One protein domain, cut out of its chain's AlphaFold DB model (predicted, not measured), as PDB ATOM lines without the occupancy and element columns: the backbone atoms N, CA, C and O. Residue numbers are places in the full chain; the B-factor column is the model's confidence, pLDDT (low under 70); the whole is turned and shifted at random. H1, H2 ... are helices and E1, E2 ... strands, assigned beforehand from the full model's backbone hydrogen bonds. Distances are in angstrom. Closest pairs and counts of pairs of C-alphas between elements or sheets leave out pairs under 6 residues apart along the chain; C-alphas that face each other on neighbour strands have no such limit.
ATOM      1  N   VAL A  46     165.223 124.013 139.686       89.56
ATOM      2  CA  VAL A  46     165.730 122.651 139.781       89.56
ATOM      3  C   VAL A  46     166.135 122.192 138.392       89.56
ATOM      4  O   VAL A  46     165.289 122.016 137.514       89.56
ATOM      5  N   TYR A  47     167.437 121.991 138.218       89.50
ATOM      6  CA  TYR A  47     167.990 121.463 136.984       89.50
ATOM      7  C   TYR A  47     167.819 119.947 136.949       89.50
ATOM      8  O   TYR A  47     168.314 119.240 137.825       89.50
ATOM      9  N   THR A  48     167.105 119.433 135.954       87.50
ATOM     10  CA  THR A  48     166.928 117.988 135.767       87.50
ATOM     11  C   THR A  48     166.687 117.663 134.301       87.50
ATOM     12  O   THR A  48     166.101 118.451 133.562       87.50
ATOM     13  N   THR A  49     167.150 116.491 133.876       83.81
ATOM     14  CA  THR A  49     166.868 115.908 132.557       83.81
ATOM     15  C   THR A  49     165.731 114.889 132.602       83.81
ATOM     16  O   THR A  49     165.215 114.512 131.556       83.81
ATOM     17  N   ALA A  50     165.328 114.447 133.799       84.69
ATOM     18  CA  ALA A  50     164.343 113.381 133.975       84.69
ATOM     19  C   ALA A  50     162.894 113.872 133.840       84.69
ATOM     20  O   ALA A  50     161.996 113.088 133.547       84.69
ATOM     21  N   GLN A  51     162.645 115.163 134.076       83.50
ATOM     22  CA  GLN A  51     161.307 115.750 134.037       83.50
ATOM     23  C   GLN A  51     161.188 116.758 132.900       83.50
ATOM     24  O   GLN A  51     162.140 117.469 132.574       83.50
ATOM     25  N   LYS A  52     159.988 116.843 132.312       84.38
ATOM     26  CA  LYS A  52     159.689 117.874 131.316       84.38
ATOM     27  C   LYS A  52     159.852 119.267 131.945       84.38
ATOM     28  O   LYS A  52     159.468 119.449 133.103       84.38
ATOM     29  N   PRO A  53     160.376 120.250 131.193       85.12
ATOM     30  CA  PRO A  53     160.508 121.616 131.679       85.12
ATOM     31  C   PRO A  53     159.142 122.168 132.093       85.12
ATOM     32  O   PRO A  53     158.185 122.106 131.318       85.12
ATOM     33  N   ARG A  54     159.043 122.703 133.311       86.75
ATOM     34  CA  ARG A  54     157.778 123.193 133.868       86.75
ATOM     35  C   ARG A  54     157.999 124.436 134.713       86.75
ATOM     36  O   ARG A  54     158.942 124.517 135.501       86.75
ATOM     37  N   ASN A  55     157.104 125.402 134.547       86.75
ATOM     38  CA  ASN A  55     157.117 126.655 135.281       86.75
ATOM     39  C   ASN A  55     156.025 126.651 136.360       86.75
ATOM     40  O   ASN A  55     154.888 127.014 136.077       86.75
ATOM     41  N   ASP A  56     156.381 126.277 137.588       86.19
ATOM     42  CA  ASP A  56     155.526 126.404 138.779       86.19
ATOM     43  C   ASP A  56     155.958 127.614 139.635       86.19
ATOM     44  O   ASP A  56     155.897 127.599 140.872       86.19
ATOM     45  N   TYR A  57     156.460 128.672 138.984       82.50
ATOM     46  CA  TYR A  57     156.807 129.928 139.644       82.50
ATOM     47  C   TYR A  57     155.596 130.471 140.431       82.50
ATOM     48  O   TYR A  57     154.489 130.491 139.890       82.50
ATOM     49  N   PRO A  58     155.771 130.952 141.682       83.06
ATOM     50  CA  PRO A  58     157.038 131.239 142.371       83.06
ATOM     51  C   PRO A  58     157.622 130.075 143.186       83.06
ATOM     52  O   PRO A  58     158.688 130.238 143.771       83.06
ATOM     53  N   LYS A  59     156.951 128.919 143.247       86.00
ATOM     54  CA  LYS A  59     157.356 127.802 144.116       86.00
ATOM     55  C   LYS A  59     158.572 127.059 143.566       86.00
ATOM     56  O   LYS A  59     159.490 126.750 144.322       86.00
ATOM     57  N   ARG A  60     158.569 126.740 142.268       88.06
ATOM     58  CA  ARG A  60     159.608 125.912 141.637       88.06
ATOM     59  C   ARG A  60     159.641 126.109 140.126       88.06
ATOM     60  O   ARG A  60     158.604 126.287 139.502       88.06
ATOM     61  N   ILE A  61     160.821 126.033 139.522       89.56
ATOM     62  CA  ILE A  61     160.974 125.971 138.065       89.56
ATOM     63  C   ILE A  61     161.828 124.753 137.738       89.56
ATOM     64  O   ILE A  61     162.940 124.631 138.239       89.56
ATOM     65  N   ILE A  62     161.316 123.847 136.916       89.69
ATOM     66  CA  ILE A  62     162.048 122.677 136.434       89.69
ATOM     67  C   ILE A  62     162.652 123.058 135.089       89.69
ATOM     68  O   ILE A  62     161.912 123.359 134.149       89.69
ATOM     69  N   SER A  63     163.979 123.060 134.998       87.44
ATOM     70  CA  SER A  63     164.681 123.400 133.763       87.44
ATOM     71  C   SER A  63     165.679 122.318 133.353       87.44
ATOM     72  O   SER A  63     166.278 121.662 134.206       87.44
ATOM     73  N   PRO A  64     165.908 122.138 132.043       89.19
ATOM     74  CA  PRO A  64     167.026 121.341 131.572       89.19
ATOM     75  C   PRO A  64     168.351 122.012 131.979       89.19
ATOM     76  O   PRO A  64     168.456 123.245 131.904       89.19
ATOM     77  N   PRO A  65     169.370 121.228 132.382       85.94
ATOM     78  CA  PRO A  65     170.654 121.763 132.837       85.94
ATOM     79  C   PRO A  65     171.427 122.474 131.722       85.94
ATOM     80  O   PRO A  65     172.131 123.444 131.988       85.94
ATOM     81  N   LEU A  66     171.277 122.018 130.476       86.00
ATOM     82  CA  LEU A  66     172.030 122.526 129.333       86.00
ATOM     83  C   LEU A  66     171.163 123.423 128.438       86.00
ATOM     84  O   LEU A  66     169.996 123.099 128.188       86.00
ATOM     85  N   PRO A  67     171.716 124.536 127.925       86.00
ATOM     86  CA  PRO A  67     171.071 125.307 126.876       86.00
ATOM     87  C   PRO A  67     171.123 124.544 125.544       86.00
ATOM     88  O   PRO A  67     172.115 123.906 125.208       86.00
ATOM     89  N   SER A  68     170.056 124.652 124.755       85.31
ATOM     90  CA  SER A  68     169.992 124.140 123.377       85.31
ATOM     91  C   SER A  68     170.116 125.279 122.361       85.31
ATOM     92  O   SER A  68     169.937 126.446 122.715       85.31
ATOM     93  N   ALA A  69     170.319 124.953 121.079       86.62
ATOM     94  CA  ALA A  69     170.428 125.935 119.990       86.62
ATOM     95  C   ALA A  69     169.232 126.908 119.897       86.62
ATOM     96  O   ALA A  69     169.377 128.050 119.473       86.62
ATOM     97  N   CYS A  70     168.048 126.504 120.369       87.25
ATOM     98  CA  CYS A  70     166.865 127.364 120.404       87.25
ATOM     99  C   CYS A  70     166.918 128.487 121.464       87.25
ATOM    100  O   CYS A  70     166.059 129.372 121.447       87.25
ATOM    101  N   CYS A  71     167.895 128.485 122.382       85.81
ATOM    102  CA  CYS A  71     167.977 129.391 123.538       85.81
ATOM    103  C   CYS A  71     168.518 130.792 123.203       85.81
ATOM    104  O   CYS A  71     169.410 131.294 123.895       85.81
ATOM    105  N   THR A  72     167.959 131.448 122.189       87.31
ATOM    106  CA  THR A  72     168.324 132.814 121.787       87.31
ATOM    107  C   THR A  72     167.723 133.874 122.718       87.31
ATOM    108  O   THR A  72     166.774 133.614 123.460       87.31
ATOM    109  N   ALA A  73     168.252 135.102 122.680       81.00
ATOM    110  CA  ALA A  73     167.731 136.215 123.478       81.00
ATOM    111  C   ALA A  73     166.260 136.552 123.159       81.00
ATOM    112  O   ALA A  73     165.529 136.956 124.058       81.00
ATOM    113  N   ALA A  74     165.819 136.337 121.914       83.81
ATOM    114  CA  ALA A  74     164.435 136.547 121.484       83.81
ATOM    115  C   ALA A  74     163.477 135.457 122.000       83.81
ATOM    116  O   ALA A  74     162.335 135.746 122.351       83.81
ATOM    117  N   ASN A  75     163.955 134.213 122.110       87.19
ATOM    118  CA  ASN A  75     163.151 133.077 122.572       87.19
ATOM    119  C   ASN A  75     163.056 132.972 124.099       87.19
ATOM    120  O   ASN A  75     162.270 132.173 124.618       87.19
ATOM    121  N   ARG A  76     163.845 133.766 124.831       87.88
ATOM    122  CA  ARG A  76     163.840 133.817 126.295       87.88
ATOM    123  C   ARG A  76     162.831 134.845 126.795       87.88
ATOM    124  O   ARG A  76     163.032 136.050 126.672       87.88
ATOM    125  N   LEU A  77     161.779 134.362 127.438       87.69
ATOM    126  CA  LEU A  77     160.825 135.189 128.157       87.69
ATOM    127  C   LEU A  77     161.285 135.473 129.572       87.69
ATOM    128  O   LEU A  77     161.794 134.594 130.263       87.69
ATOM    129  N   ARG A  78     161.008 136.686 130.037       88.25
ATOM    130  CA  ARG A  78     161.075 137.015 131.456       88.25
ATOM    131  C   ARG A  78     159.924 136.338 132.200       88.25
ATOM    132  O   ARG A  78     158.768 136.493 131.820       88.25
ATOM    133  N   VAL A  79     160.255 135.637 133.279       85.94
ATOM    134  CA  VAL A  79     159.308 134.973 134.176       85.94
ATOM    135  C   VAL A  79     159.365 135.649 135.541       85.94
ATOM    136  O   VAL A  79     160.421 135.739 136.167       85.94
ATOM    137  N   GLY A  80     158.204 136.107 136.004       83.06
ATOM    138  CA  GLY A  80     158.031 136.613 137.359       83.06
ATOM    139  C   GLY A  80     158.518 138.044 137.601       83.06
ATOM    140  O   GLY A  80     158.747 138.848 136.688       83.06
ATOM    141  N   LYS A  81     158.619 138.370 138.891       82.81
ATOM    142  CA  LYS A  81     159.037 139.684 139.389       82.81
ATOM    143  C   LYS A  81     160.566 139.790 139.439       82.81
ATOM    144  O   LYS A  81     161.280 138.806 139.268       82.81
ATOM    145  N   ILE A  82     161.045 141.019 139.620       85.06
ATOM    146  CA  ILE A  82     162.445 141.261 139.981       85.06
ATOM    147  C   ILE A  82     162.606 140.896 141.446       85.06
ATOM    148  O   ILE A  82     161.753 141.250 142.259       85.06
ATOM    149  N   HIS A  83     163.686 140.193 141.736       82.69
ATOM    150  CA  HIS A  83     164.130 139.846 143.073       82.69
ATOM    151  C   HIS A  83     165.429 140.580 143.359       82.69
ATOM    152  O   HIS A  83     166.240 140.775 142.453       82.69
ATOM    153  N   GLU A  84     165.626 140.953 144.613       83.38
ATOM    154  CA  GLU A  84     166.868 141.546 145.088       83.38
ATOM    155  C   GLU A  84     167.527 140.583 146.072       83.38
ATOM    156  O   GLU A  84     166.899 140.115 147.021       83.38
ATOM    157  N   GLU A  85     168.792 140.260 145.828       80.06
ATOM    158  CA  GLU A  85     169.557 139.333 146.655       80.06
ATOM    159  C   GLU A  85     170.981 139.853 146.803       80.06
ATOM    160  O   GLU A  85     171.702 140.035 145.821       80.06
ATOM    161  N   LEU A  86     171.379 140.118 148.052       76.62
ATOM    162  CA  LEU A  86     172.712 140.619 148.403       76.62
ATOM    163  C   LEU A  86     173.114 141.877 147.600       76.62
ATOM    164  O   LEU A  86     174.256 141.991 147.155       76.62
ATOM    165  N   GLY A  87     172.164 142.792 147.370       76.19
ATOM    166  CA  GLY A  87     172.388 144.037 146.622       76.19
ATOM    167  C   GLY A  87     172.453 143.877 145.099       76.19
ATOM    168  O   GLY A  87     172.798 144.827 144.400       76.19
ATOM    169  N   ARG A  88     172.129 142.695 144.558       79.06
ATOM    170  CA  ARG A  88     172.008 142.454 143.115       79.06
ATOM    171  C   ARG A  88     170.564 142.152 142.751       79.06
ATOM    172  O   ARG A  88     169.929 141.280 143.342       79.06
ATOM    173  N   ASN A  89     170.067 142.857 141.743       85.31
ATOM    174  CA  ASN A  89     168.738 142.628 141.207       85.31
ATOM    175  C   ASN A  89     168.791 141.534 140.136       85.31
ATOM    176  O   ASN A  89     169.698 141.487 139.304       85.31
ATOM    177  N   TYR A  90     167.822 140.626 140.150       87.31
ATOM    178  CA  TYR A  90     167.711 139.581 139.142       87.31
ATOM    179  C   TYR A  90     166.266 139.232 138.819       87.31
ATOM    180  O   TYR A  90     165.334 139.489 139.577       87.31
ATOM    181  N   TYR A  91     166.069 138.620 137.661       87.94
ATOM    182  CA  TYR A  91     164.814 137.969 137.304       87.94
ATOM    183  C   TYR A  91     165.101 136.667 136.564       87.94
ATOM    184  O   TYR A  91     166.206 136.434 136.072       87.94
ATOM    185  N   TYR A  92     164.101 135.797 136.482       89.88
ATOM    186  CA  TYR A  92     164.235 134.531 135.773       89.88
ATOM    187  C   TYR A  92     163.929 134.723 134.288       89.88
ATOM    188  O   TYR A  92     162.974 135.415 133.926       89.88
ATOM    189  N   LYS A  93     164.731 134.114 133.411       90.38
ATOM    190  CA  LYS A  93     164.444 134.021 131.974       90.38
ATOM    191  C   LYS A  93     164.270 132.566 131.576       90.38
ATOM    192  O   LYS A  93     165.170 131.780 131.844       90.38
ATOM    193  N   MET A  94     163.175 132.240 130.897       90.12
ATOM    194  CA  MET A  94     162.847 130.898 130.417       90.12
ATOM    195  C   MET A  94     162.722 130.878 128.891       90.12
ATOM    196  O   MET A  94     162.058 131.733 128.308       90.12
ATOM    197  N   CYS A  95     163.338 129.900 128.232       90.94
ATOM    198  CA  CYS A  95     163.165 129.668 126.799       90.94
ATOM    199  C   CYS A  95     161.764 129.106 126.505       90.94
ATOM    200  O   CYS A  95     161.383 128.096 127.089       90.94
ATOM    201  N   LYS A  96     161.021 129.706 125.567       88.94
ATOM    202  CA  LYS A  96     159.701 129.195 125.141       88.94
ATOM    203  C   LYS A  96     159.759 127.801 124.512       88.94
ATOM    204  O   LYS A  96     158.811 127.044 124.648       88.94
ATOM    205  N   ALA A  97     160.846 127.488 123.804       87.31
ATOM    206  CA  ALA A  97     160.953 126.265 123.013       87.31
ATOM    207  C   ALA A  97     161.366 125.050 123.857       87.31
ATOM    208  O   ALA A  97     160.755 123.994 123.761       87.31
ATOM    209  N   CYS A  98     162.399 125.193 124.690       86.31
ATOM    210  CA  CYS A  98     162.948 124.082 125.475       86.31
ATOM    211  C   CYS A  98     162.764 124.225 126.993       86.31
ATOM    212  O   CYS A  98     163.195 123.352 127.736       86.31
ATOM    213  N   GLY A  99     162.204 125.335 127.487       86.44
ATOM    214  CA  GLY A  99     162.023 125.576 128.923       86.44
ATOM    215  C   GLY A  99     163.314 125.777 129.729       86.44
ATOM    216  O   GLY A  99     163.272 125.839 130.959       86.44
ATOM    217  N   HIS A 100     164.471 125.914 129.069       90.12
ATOM    218  CA  HIS A 100     165.726 126.242 129.746       90.12
ATOM    219  C   HIS A 100     165.607 127.578 130.480       90.12
ATOM    220  O   HIS A 100     165.239 128.591 129.879       90.12
ATOM    221  N   THR A 101     165.917 127.565 131.778       91.00
ATOM    222  CA  THR A 101     165.719 128.708 132.671       91.00
ATOM    223  C   THR A 101     167.030 129.135 133.308       91.00
ATOM    224  O   THR A 101     167.766 128.297 133.820       91.00
ATOM    225  N   VAL A 102     167.285 130.445 133.316       88.75
ATOM    226  CA  VAL A 102     168.475 131.060 133.920       88.75
ATOM    227  C   VAL A 102     168.101 132.225 134.837       88.75
ATOM    228  O   VAL A 102     167.116 132.929 134.590       88.75
ATOM    229  N   LYS A 103     168.918 132.464 135.870       89.38
ATOM    230  CA  LYS A 103     168.908 133.727 136.625       89.38
ATOM    231  C   LYS A 103     169.616 134.796 135.791       89.38
ATOM    232  O   LYS A 103     170.784 134.639 135.449       89.38
ATOM    233  N   TYR A 104     168.908 135.866 135.449       87.50
ATOM    234  CA  TYR A 104     169.479 137.023 134.770       87.50
ATOM    235  C   TYR A 104     169.688 138.135 135.795       87.50
ATOM    236  O   TYR A 104     168.722 138.768 136.222       87.50
ATOM    237  N   TYR A 105     170.940 138.327 136.202       86.94
ATOM    238  CA  TYR A 105     171.345 139.441 137.052       86.94
ATOM    239  C   TYR A 105     171.475 140.698 136.202       86.94
ATOM    240  O   TYR A 105     172.007 140.644 135.093       86.94
ATOM    241  N   PHE A 106     170.970 141.806 136.719       81.25
ATOM    242  CA  PHE A 106     171.058 143.105 136.080       81.25
ATOM    243  C   PHE A 106     171.369 144.149 137.151       81.25
ATOM    244  O   PHE A 106     170.952 144.038 138.310       81.25
ATOM    245  N   ASN A 107     172.140 145.148 136.768       76.19
ATOM    246  CA  ASN A 107     172.570 146.207 137.660       76.19
ATOM    247  C   ASN A 107     171.671 147.398 137.371       76.19
ATOM    248  O   ASN A 107     171.773 147.999 136.309       76.19
ATOM    249  N   VAL A 108     170.789 147.752 138.306       67.06
ATOM    250  CA  VAL A 108     169.810 148.833 138.099       67.06
ATOM    251  C   VAL A 108     170.501 150.121 137.639       67.06
ATOM    252  O   VAL A 108     170.034 150.728 136.686       67.06
ATOM    253  N   GLN A 109     171.655 150.478 138.212       58.84
ATOM    254  CA  GLN A 109     172.415 151.659 137.790       58.84
ATOM    255  C   GLN A 109     172.864 151.608 136.318       58.84
ATOM    256  O   GLN A 109     172.634 152.561 135.589       58.84
ATOM    257  N   SER A 110     173.479 150.511 135.865       60.16
ATOM    258  CA  SER A 110     174.041 150.423 134.505       60.16
ATOM    259  C   SER A 110     173.019 150.009 133.445       60.16
ATOM    260  O   SER A 110     173.184 150.323 132.272       60.16
ATOM    261  N   ASP A 111     171.955 149.302 133.834       56.88
ATOM    262  CA  ASP A 111     170.873 148.925 132.929       56.88
ATOM    263  C   ASP A 111     169.857 150.065 132.751       56.88
ATOM    264  O   ASP A 111     169.286 150.166 131.671       56.88
ATOM    265  N   LEU A 112     169.662 150.967 133.729       53.12
ATOM    266  CA  LEU A 112     168.851 152.187 133.546       53.12
ATOM    267  C   LEU A 112     169.439 153.151 132.505       53.12
ATOM    268  O   LEU A 112     168.679 153.897 131.894       53.12
ATOM    269  N   ASP A 113     170.748 153.117 132.262       50.44
ATOM    270  CA  ASP A 113     171.369 153.855 131.155       50.44
ATOM    271  C   ASP A 113     171.032 153.245 129.783       50.44
ATOM    272  O   ASP A 113     171.090 153.918 128.753       50.44
ATOM    273  N   SER A 114     170.599 151.978 129.740       57.69
ATOM    274  CA  SER A 114     170.144 151.373 128.496       57.69
ATOM    275  C   SER A 114     168.766 151.932 128.107       57.69
ATOM    276  O   SER A 114     167.787 151.762 128.849       57.69
ATOM    277  N   PRO A 115     168.606 152.510 126.899       60.12
ATOM    278  CA  PRO A 115     167.346 153.122 126.460       60.12
ATOM    279  C   PRO A 115     166.157 152.142 126.453       60.12
ATOM    280  O   PRO A 115     164.996 152.552 126.505       60.12
ATOM    281  N   LYS A 116     166.429 150.832 126.434       56.72
ATOM    282  CA  LYS A 116     165.420 149.765 126.460       56.72
ATOM    283  C   LYS A 116     164.813 149.537 127.852       56.72
ATOM    284  O   LYS A 116     163.646 149.163 127.949       56.72
ATOM    285  N   PHE A 117     165.576 149.769 128.920       58.88
ATOM    286  CA  PHE A 117     165.128 149.577 130.305       58.88
ATOM    287  C   PHE A 117     164.411 150.810 130.867       58.88
ATOM    288  O   PHE A 117     163.441 150.635 131.610       58.88
ATOM    289  N   ARG A 118     164.796 152.029 130.450       61.28
ATOM    290  CA  ARG A 118     164.069 153.270 130.797       61.28
ATOM    291  C   ARG A 118     162.596 153.195 130.421       61.28
ATOM    292  O   ARG A 118     161.744 153.320 131.293       61.28
ATOM    293  N   LYS A 119     162.304 152.866 129.156       62.16
ATOM    294  CA  LYS A 119     160.922 152.742 128.658       62.16
ATOM    295  C   LYS A 119     160.089 151.738 129.457       62.16
ATOM    296  O   LYS A 119     158.915 151.983 129.709       62.16
ATOM    297  N   TYR A 120     160.687 150.621 129.880       64.38
ATOM    298  CA  TYR A 120     159.990 149.603 130.669       64.38
ATOM    299  C   TYR A 120     159.598 150.111 132.068       64.38
ATOM    300  O   TYR A 120     158.490 149.839 132.528       64.38
ATOM    301  N   TYR A 121     160.483 150.846 132.749       63.09
ATOM    302  CA  TYR A 121     160.202 151.386 134.084       63.09
ATOM    303  C   TYR A 121     159.329 152.644 134.057       63.09
ATOM    304  O   TYR A 121     158.453 152.773 134.910       63.09
ATOM    305  N   GLU A 122     159.523 153.532 133.080       65.44
ATOM    306  CA  GLU A 122     158.700 154.732 132.884       65.44
ATOM    307  C   GLU A 122     157.235 154.353 132.604       65.44
ATOM    308  O   GLU A 122     156.346 154.839 133.298       65.44
ATOM    309  N   TRP A 123     156.982 153.393 131.701       65.94
ATOM    310  CA  TRP A 123     155.629 152.860 131.466       65.94
ATOM    311  C   TRP A 123     155.027 152.225 132.725       65.94
ATOM    312  O   TRP A 123     153.867 152.440 133.063       65.94
ATOM    313  N   LYS A 124     155.819 151.459 133.480       57.50
ATOM    314  CA  LYS A 124     155.319 150.830 134.707       57.50
ATOM    315  C   LYS A 124     154.964 151.865 135.785       57.50
ATOM    316  O   LYS A 124     154.052 151.620 136.570       57.50
ATOM    317  N   LYS A 125     155.668 153.001 135.821       66.81
ATOM    318  CA  LYS A 125     155.385 154.124 136.725       66.81
ATOM    319  C   LYS A 125     154.115 154.878 136.316       66.81
ATOM    320  O   LYS A 125     153.386 155.295 137.203       66.81
ATOM    321  N   SER A 126     153.821 154.996 135.018       63.00
ATOM    322  CA  SER A 126     152.606 155.662 134.518       63.00
ATOM    323  C   SER A 126     151.332 154.816 134.612       63.00
ATOM    324  O   SER A 126     150.247 155.357 134.499       63.00
ATOM    325  N   VAL A 127     151.443 153.492 134.762       63.72
ATOM    326  CA  VAL A 127     150.279 152.583 134.877       63.72
ATOM    327  C   VAL A 127     149.763 152.463 136.319       63.72
ATOM    328  O   VAL A 127     148.642 152.022 136.538       63.72
ATOM    329  N   PHE A 128     150.581 152.825 137.309       51.69
ATOM    330  CA  PHE A 128     150.268 152.685 138.738       51.69
ATOM    331  C   PHE A 128     150.076 154.031 139.461       51.69
ATOM    332  O   PHE A 128     150.097 154.063 140.691       51.69
TER     333      PHE A 128
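This is residues 46 to 128 of the 129 residues of an uncharacterized protein of Deltaproteobacteria bacterium RBG_13_65_10 (UniProt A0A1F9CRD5). A strongly twisted sheet of three strands, E3, E4 and E5, takes the middle of an elongated domain, with the small hairpin of E1 and E2 at one end and the helices H1 and H2 at the other. H2 lies across the long axis beyond the sheet, and residues 122 to 128 stick out free. The printed part has 83 residues, with five named strands followed by two named helices, a mixed class; the sheet's order is E3, E4, E5, antiparallel. The whole is only just loose, close to compact, with a radius of gyration of the C-alphas of 14.4 A and spans of 42 by 26 by 24 A.

Start at Val 46 and read on to C-alpha 54 at (157.778, 123.193, 133.868), where strand E1, residues 54 to 56, begins. Strand E2 follows at residues 60 to 63. Find C-alpha 76 at (163.840, 133.817, 126.295); from there strand E3 runs to residue 85, 21.9 A long, and bends by 75 degrees at residue 80. Strand E4, residues 88 to 95, covers 22.5 A, and strand E5, residues 101 to 106, covers 15.7 A. Helix H1 is residues 108 to 112. Helix H2, residues 115 to 127, covers 19.0 A and ends at C-alpha 127, at (150.279, 152.583, 134.877).

Begin with the meander E3, E4, E5, each strand the antiparallel neighbour of the one before. E3 and E4 form a hairpin at 159 degrees, with N 77 and O 94 2.8 A apart, within hydrogen-bond range. E4 and E5, also a hairpin, stand at 148 degrees, with N 93 and O 102 at 2.9 A. E3 and E5 are the edge strands. Toward the first residues, look at the hairpin of E1 and E2, antiparallel at 167 degrees, where N 62 and O 54 are 2.8 A apart. Residues 46 to 47 pair, parallel, with residues 62 to 63 of E2. The closest C-alphas of E2 and E5, Ser 63 and Thr 101, are 5.5 A apart, while E1 and E3 are apart. At the other end, H1 is only just not on the sheet, with 4 pairs of C-alphas within 10 A, and H2 is not on it. H1 and H2 are close but not clearly touching; their closest C-alphas, Leu 112 and Arg 118, are 5.6 A apart. Every O i to N i+4 pair in H1 is within hydrogen-bond range; in H2, 7 of 9 are.

The two C-alphas farthest apart, those of Ala 50 and Ser 126, are 43.9 A apart. The printed part has no cut. The link from E2 to E3, residues 64 to 75, is long, and the other links are tight. The mean pLDDT of the printed part is 79.4; look to residues 108 to 128 for the values under 70.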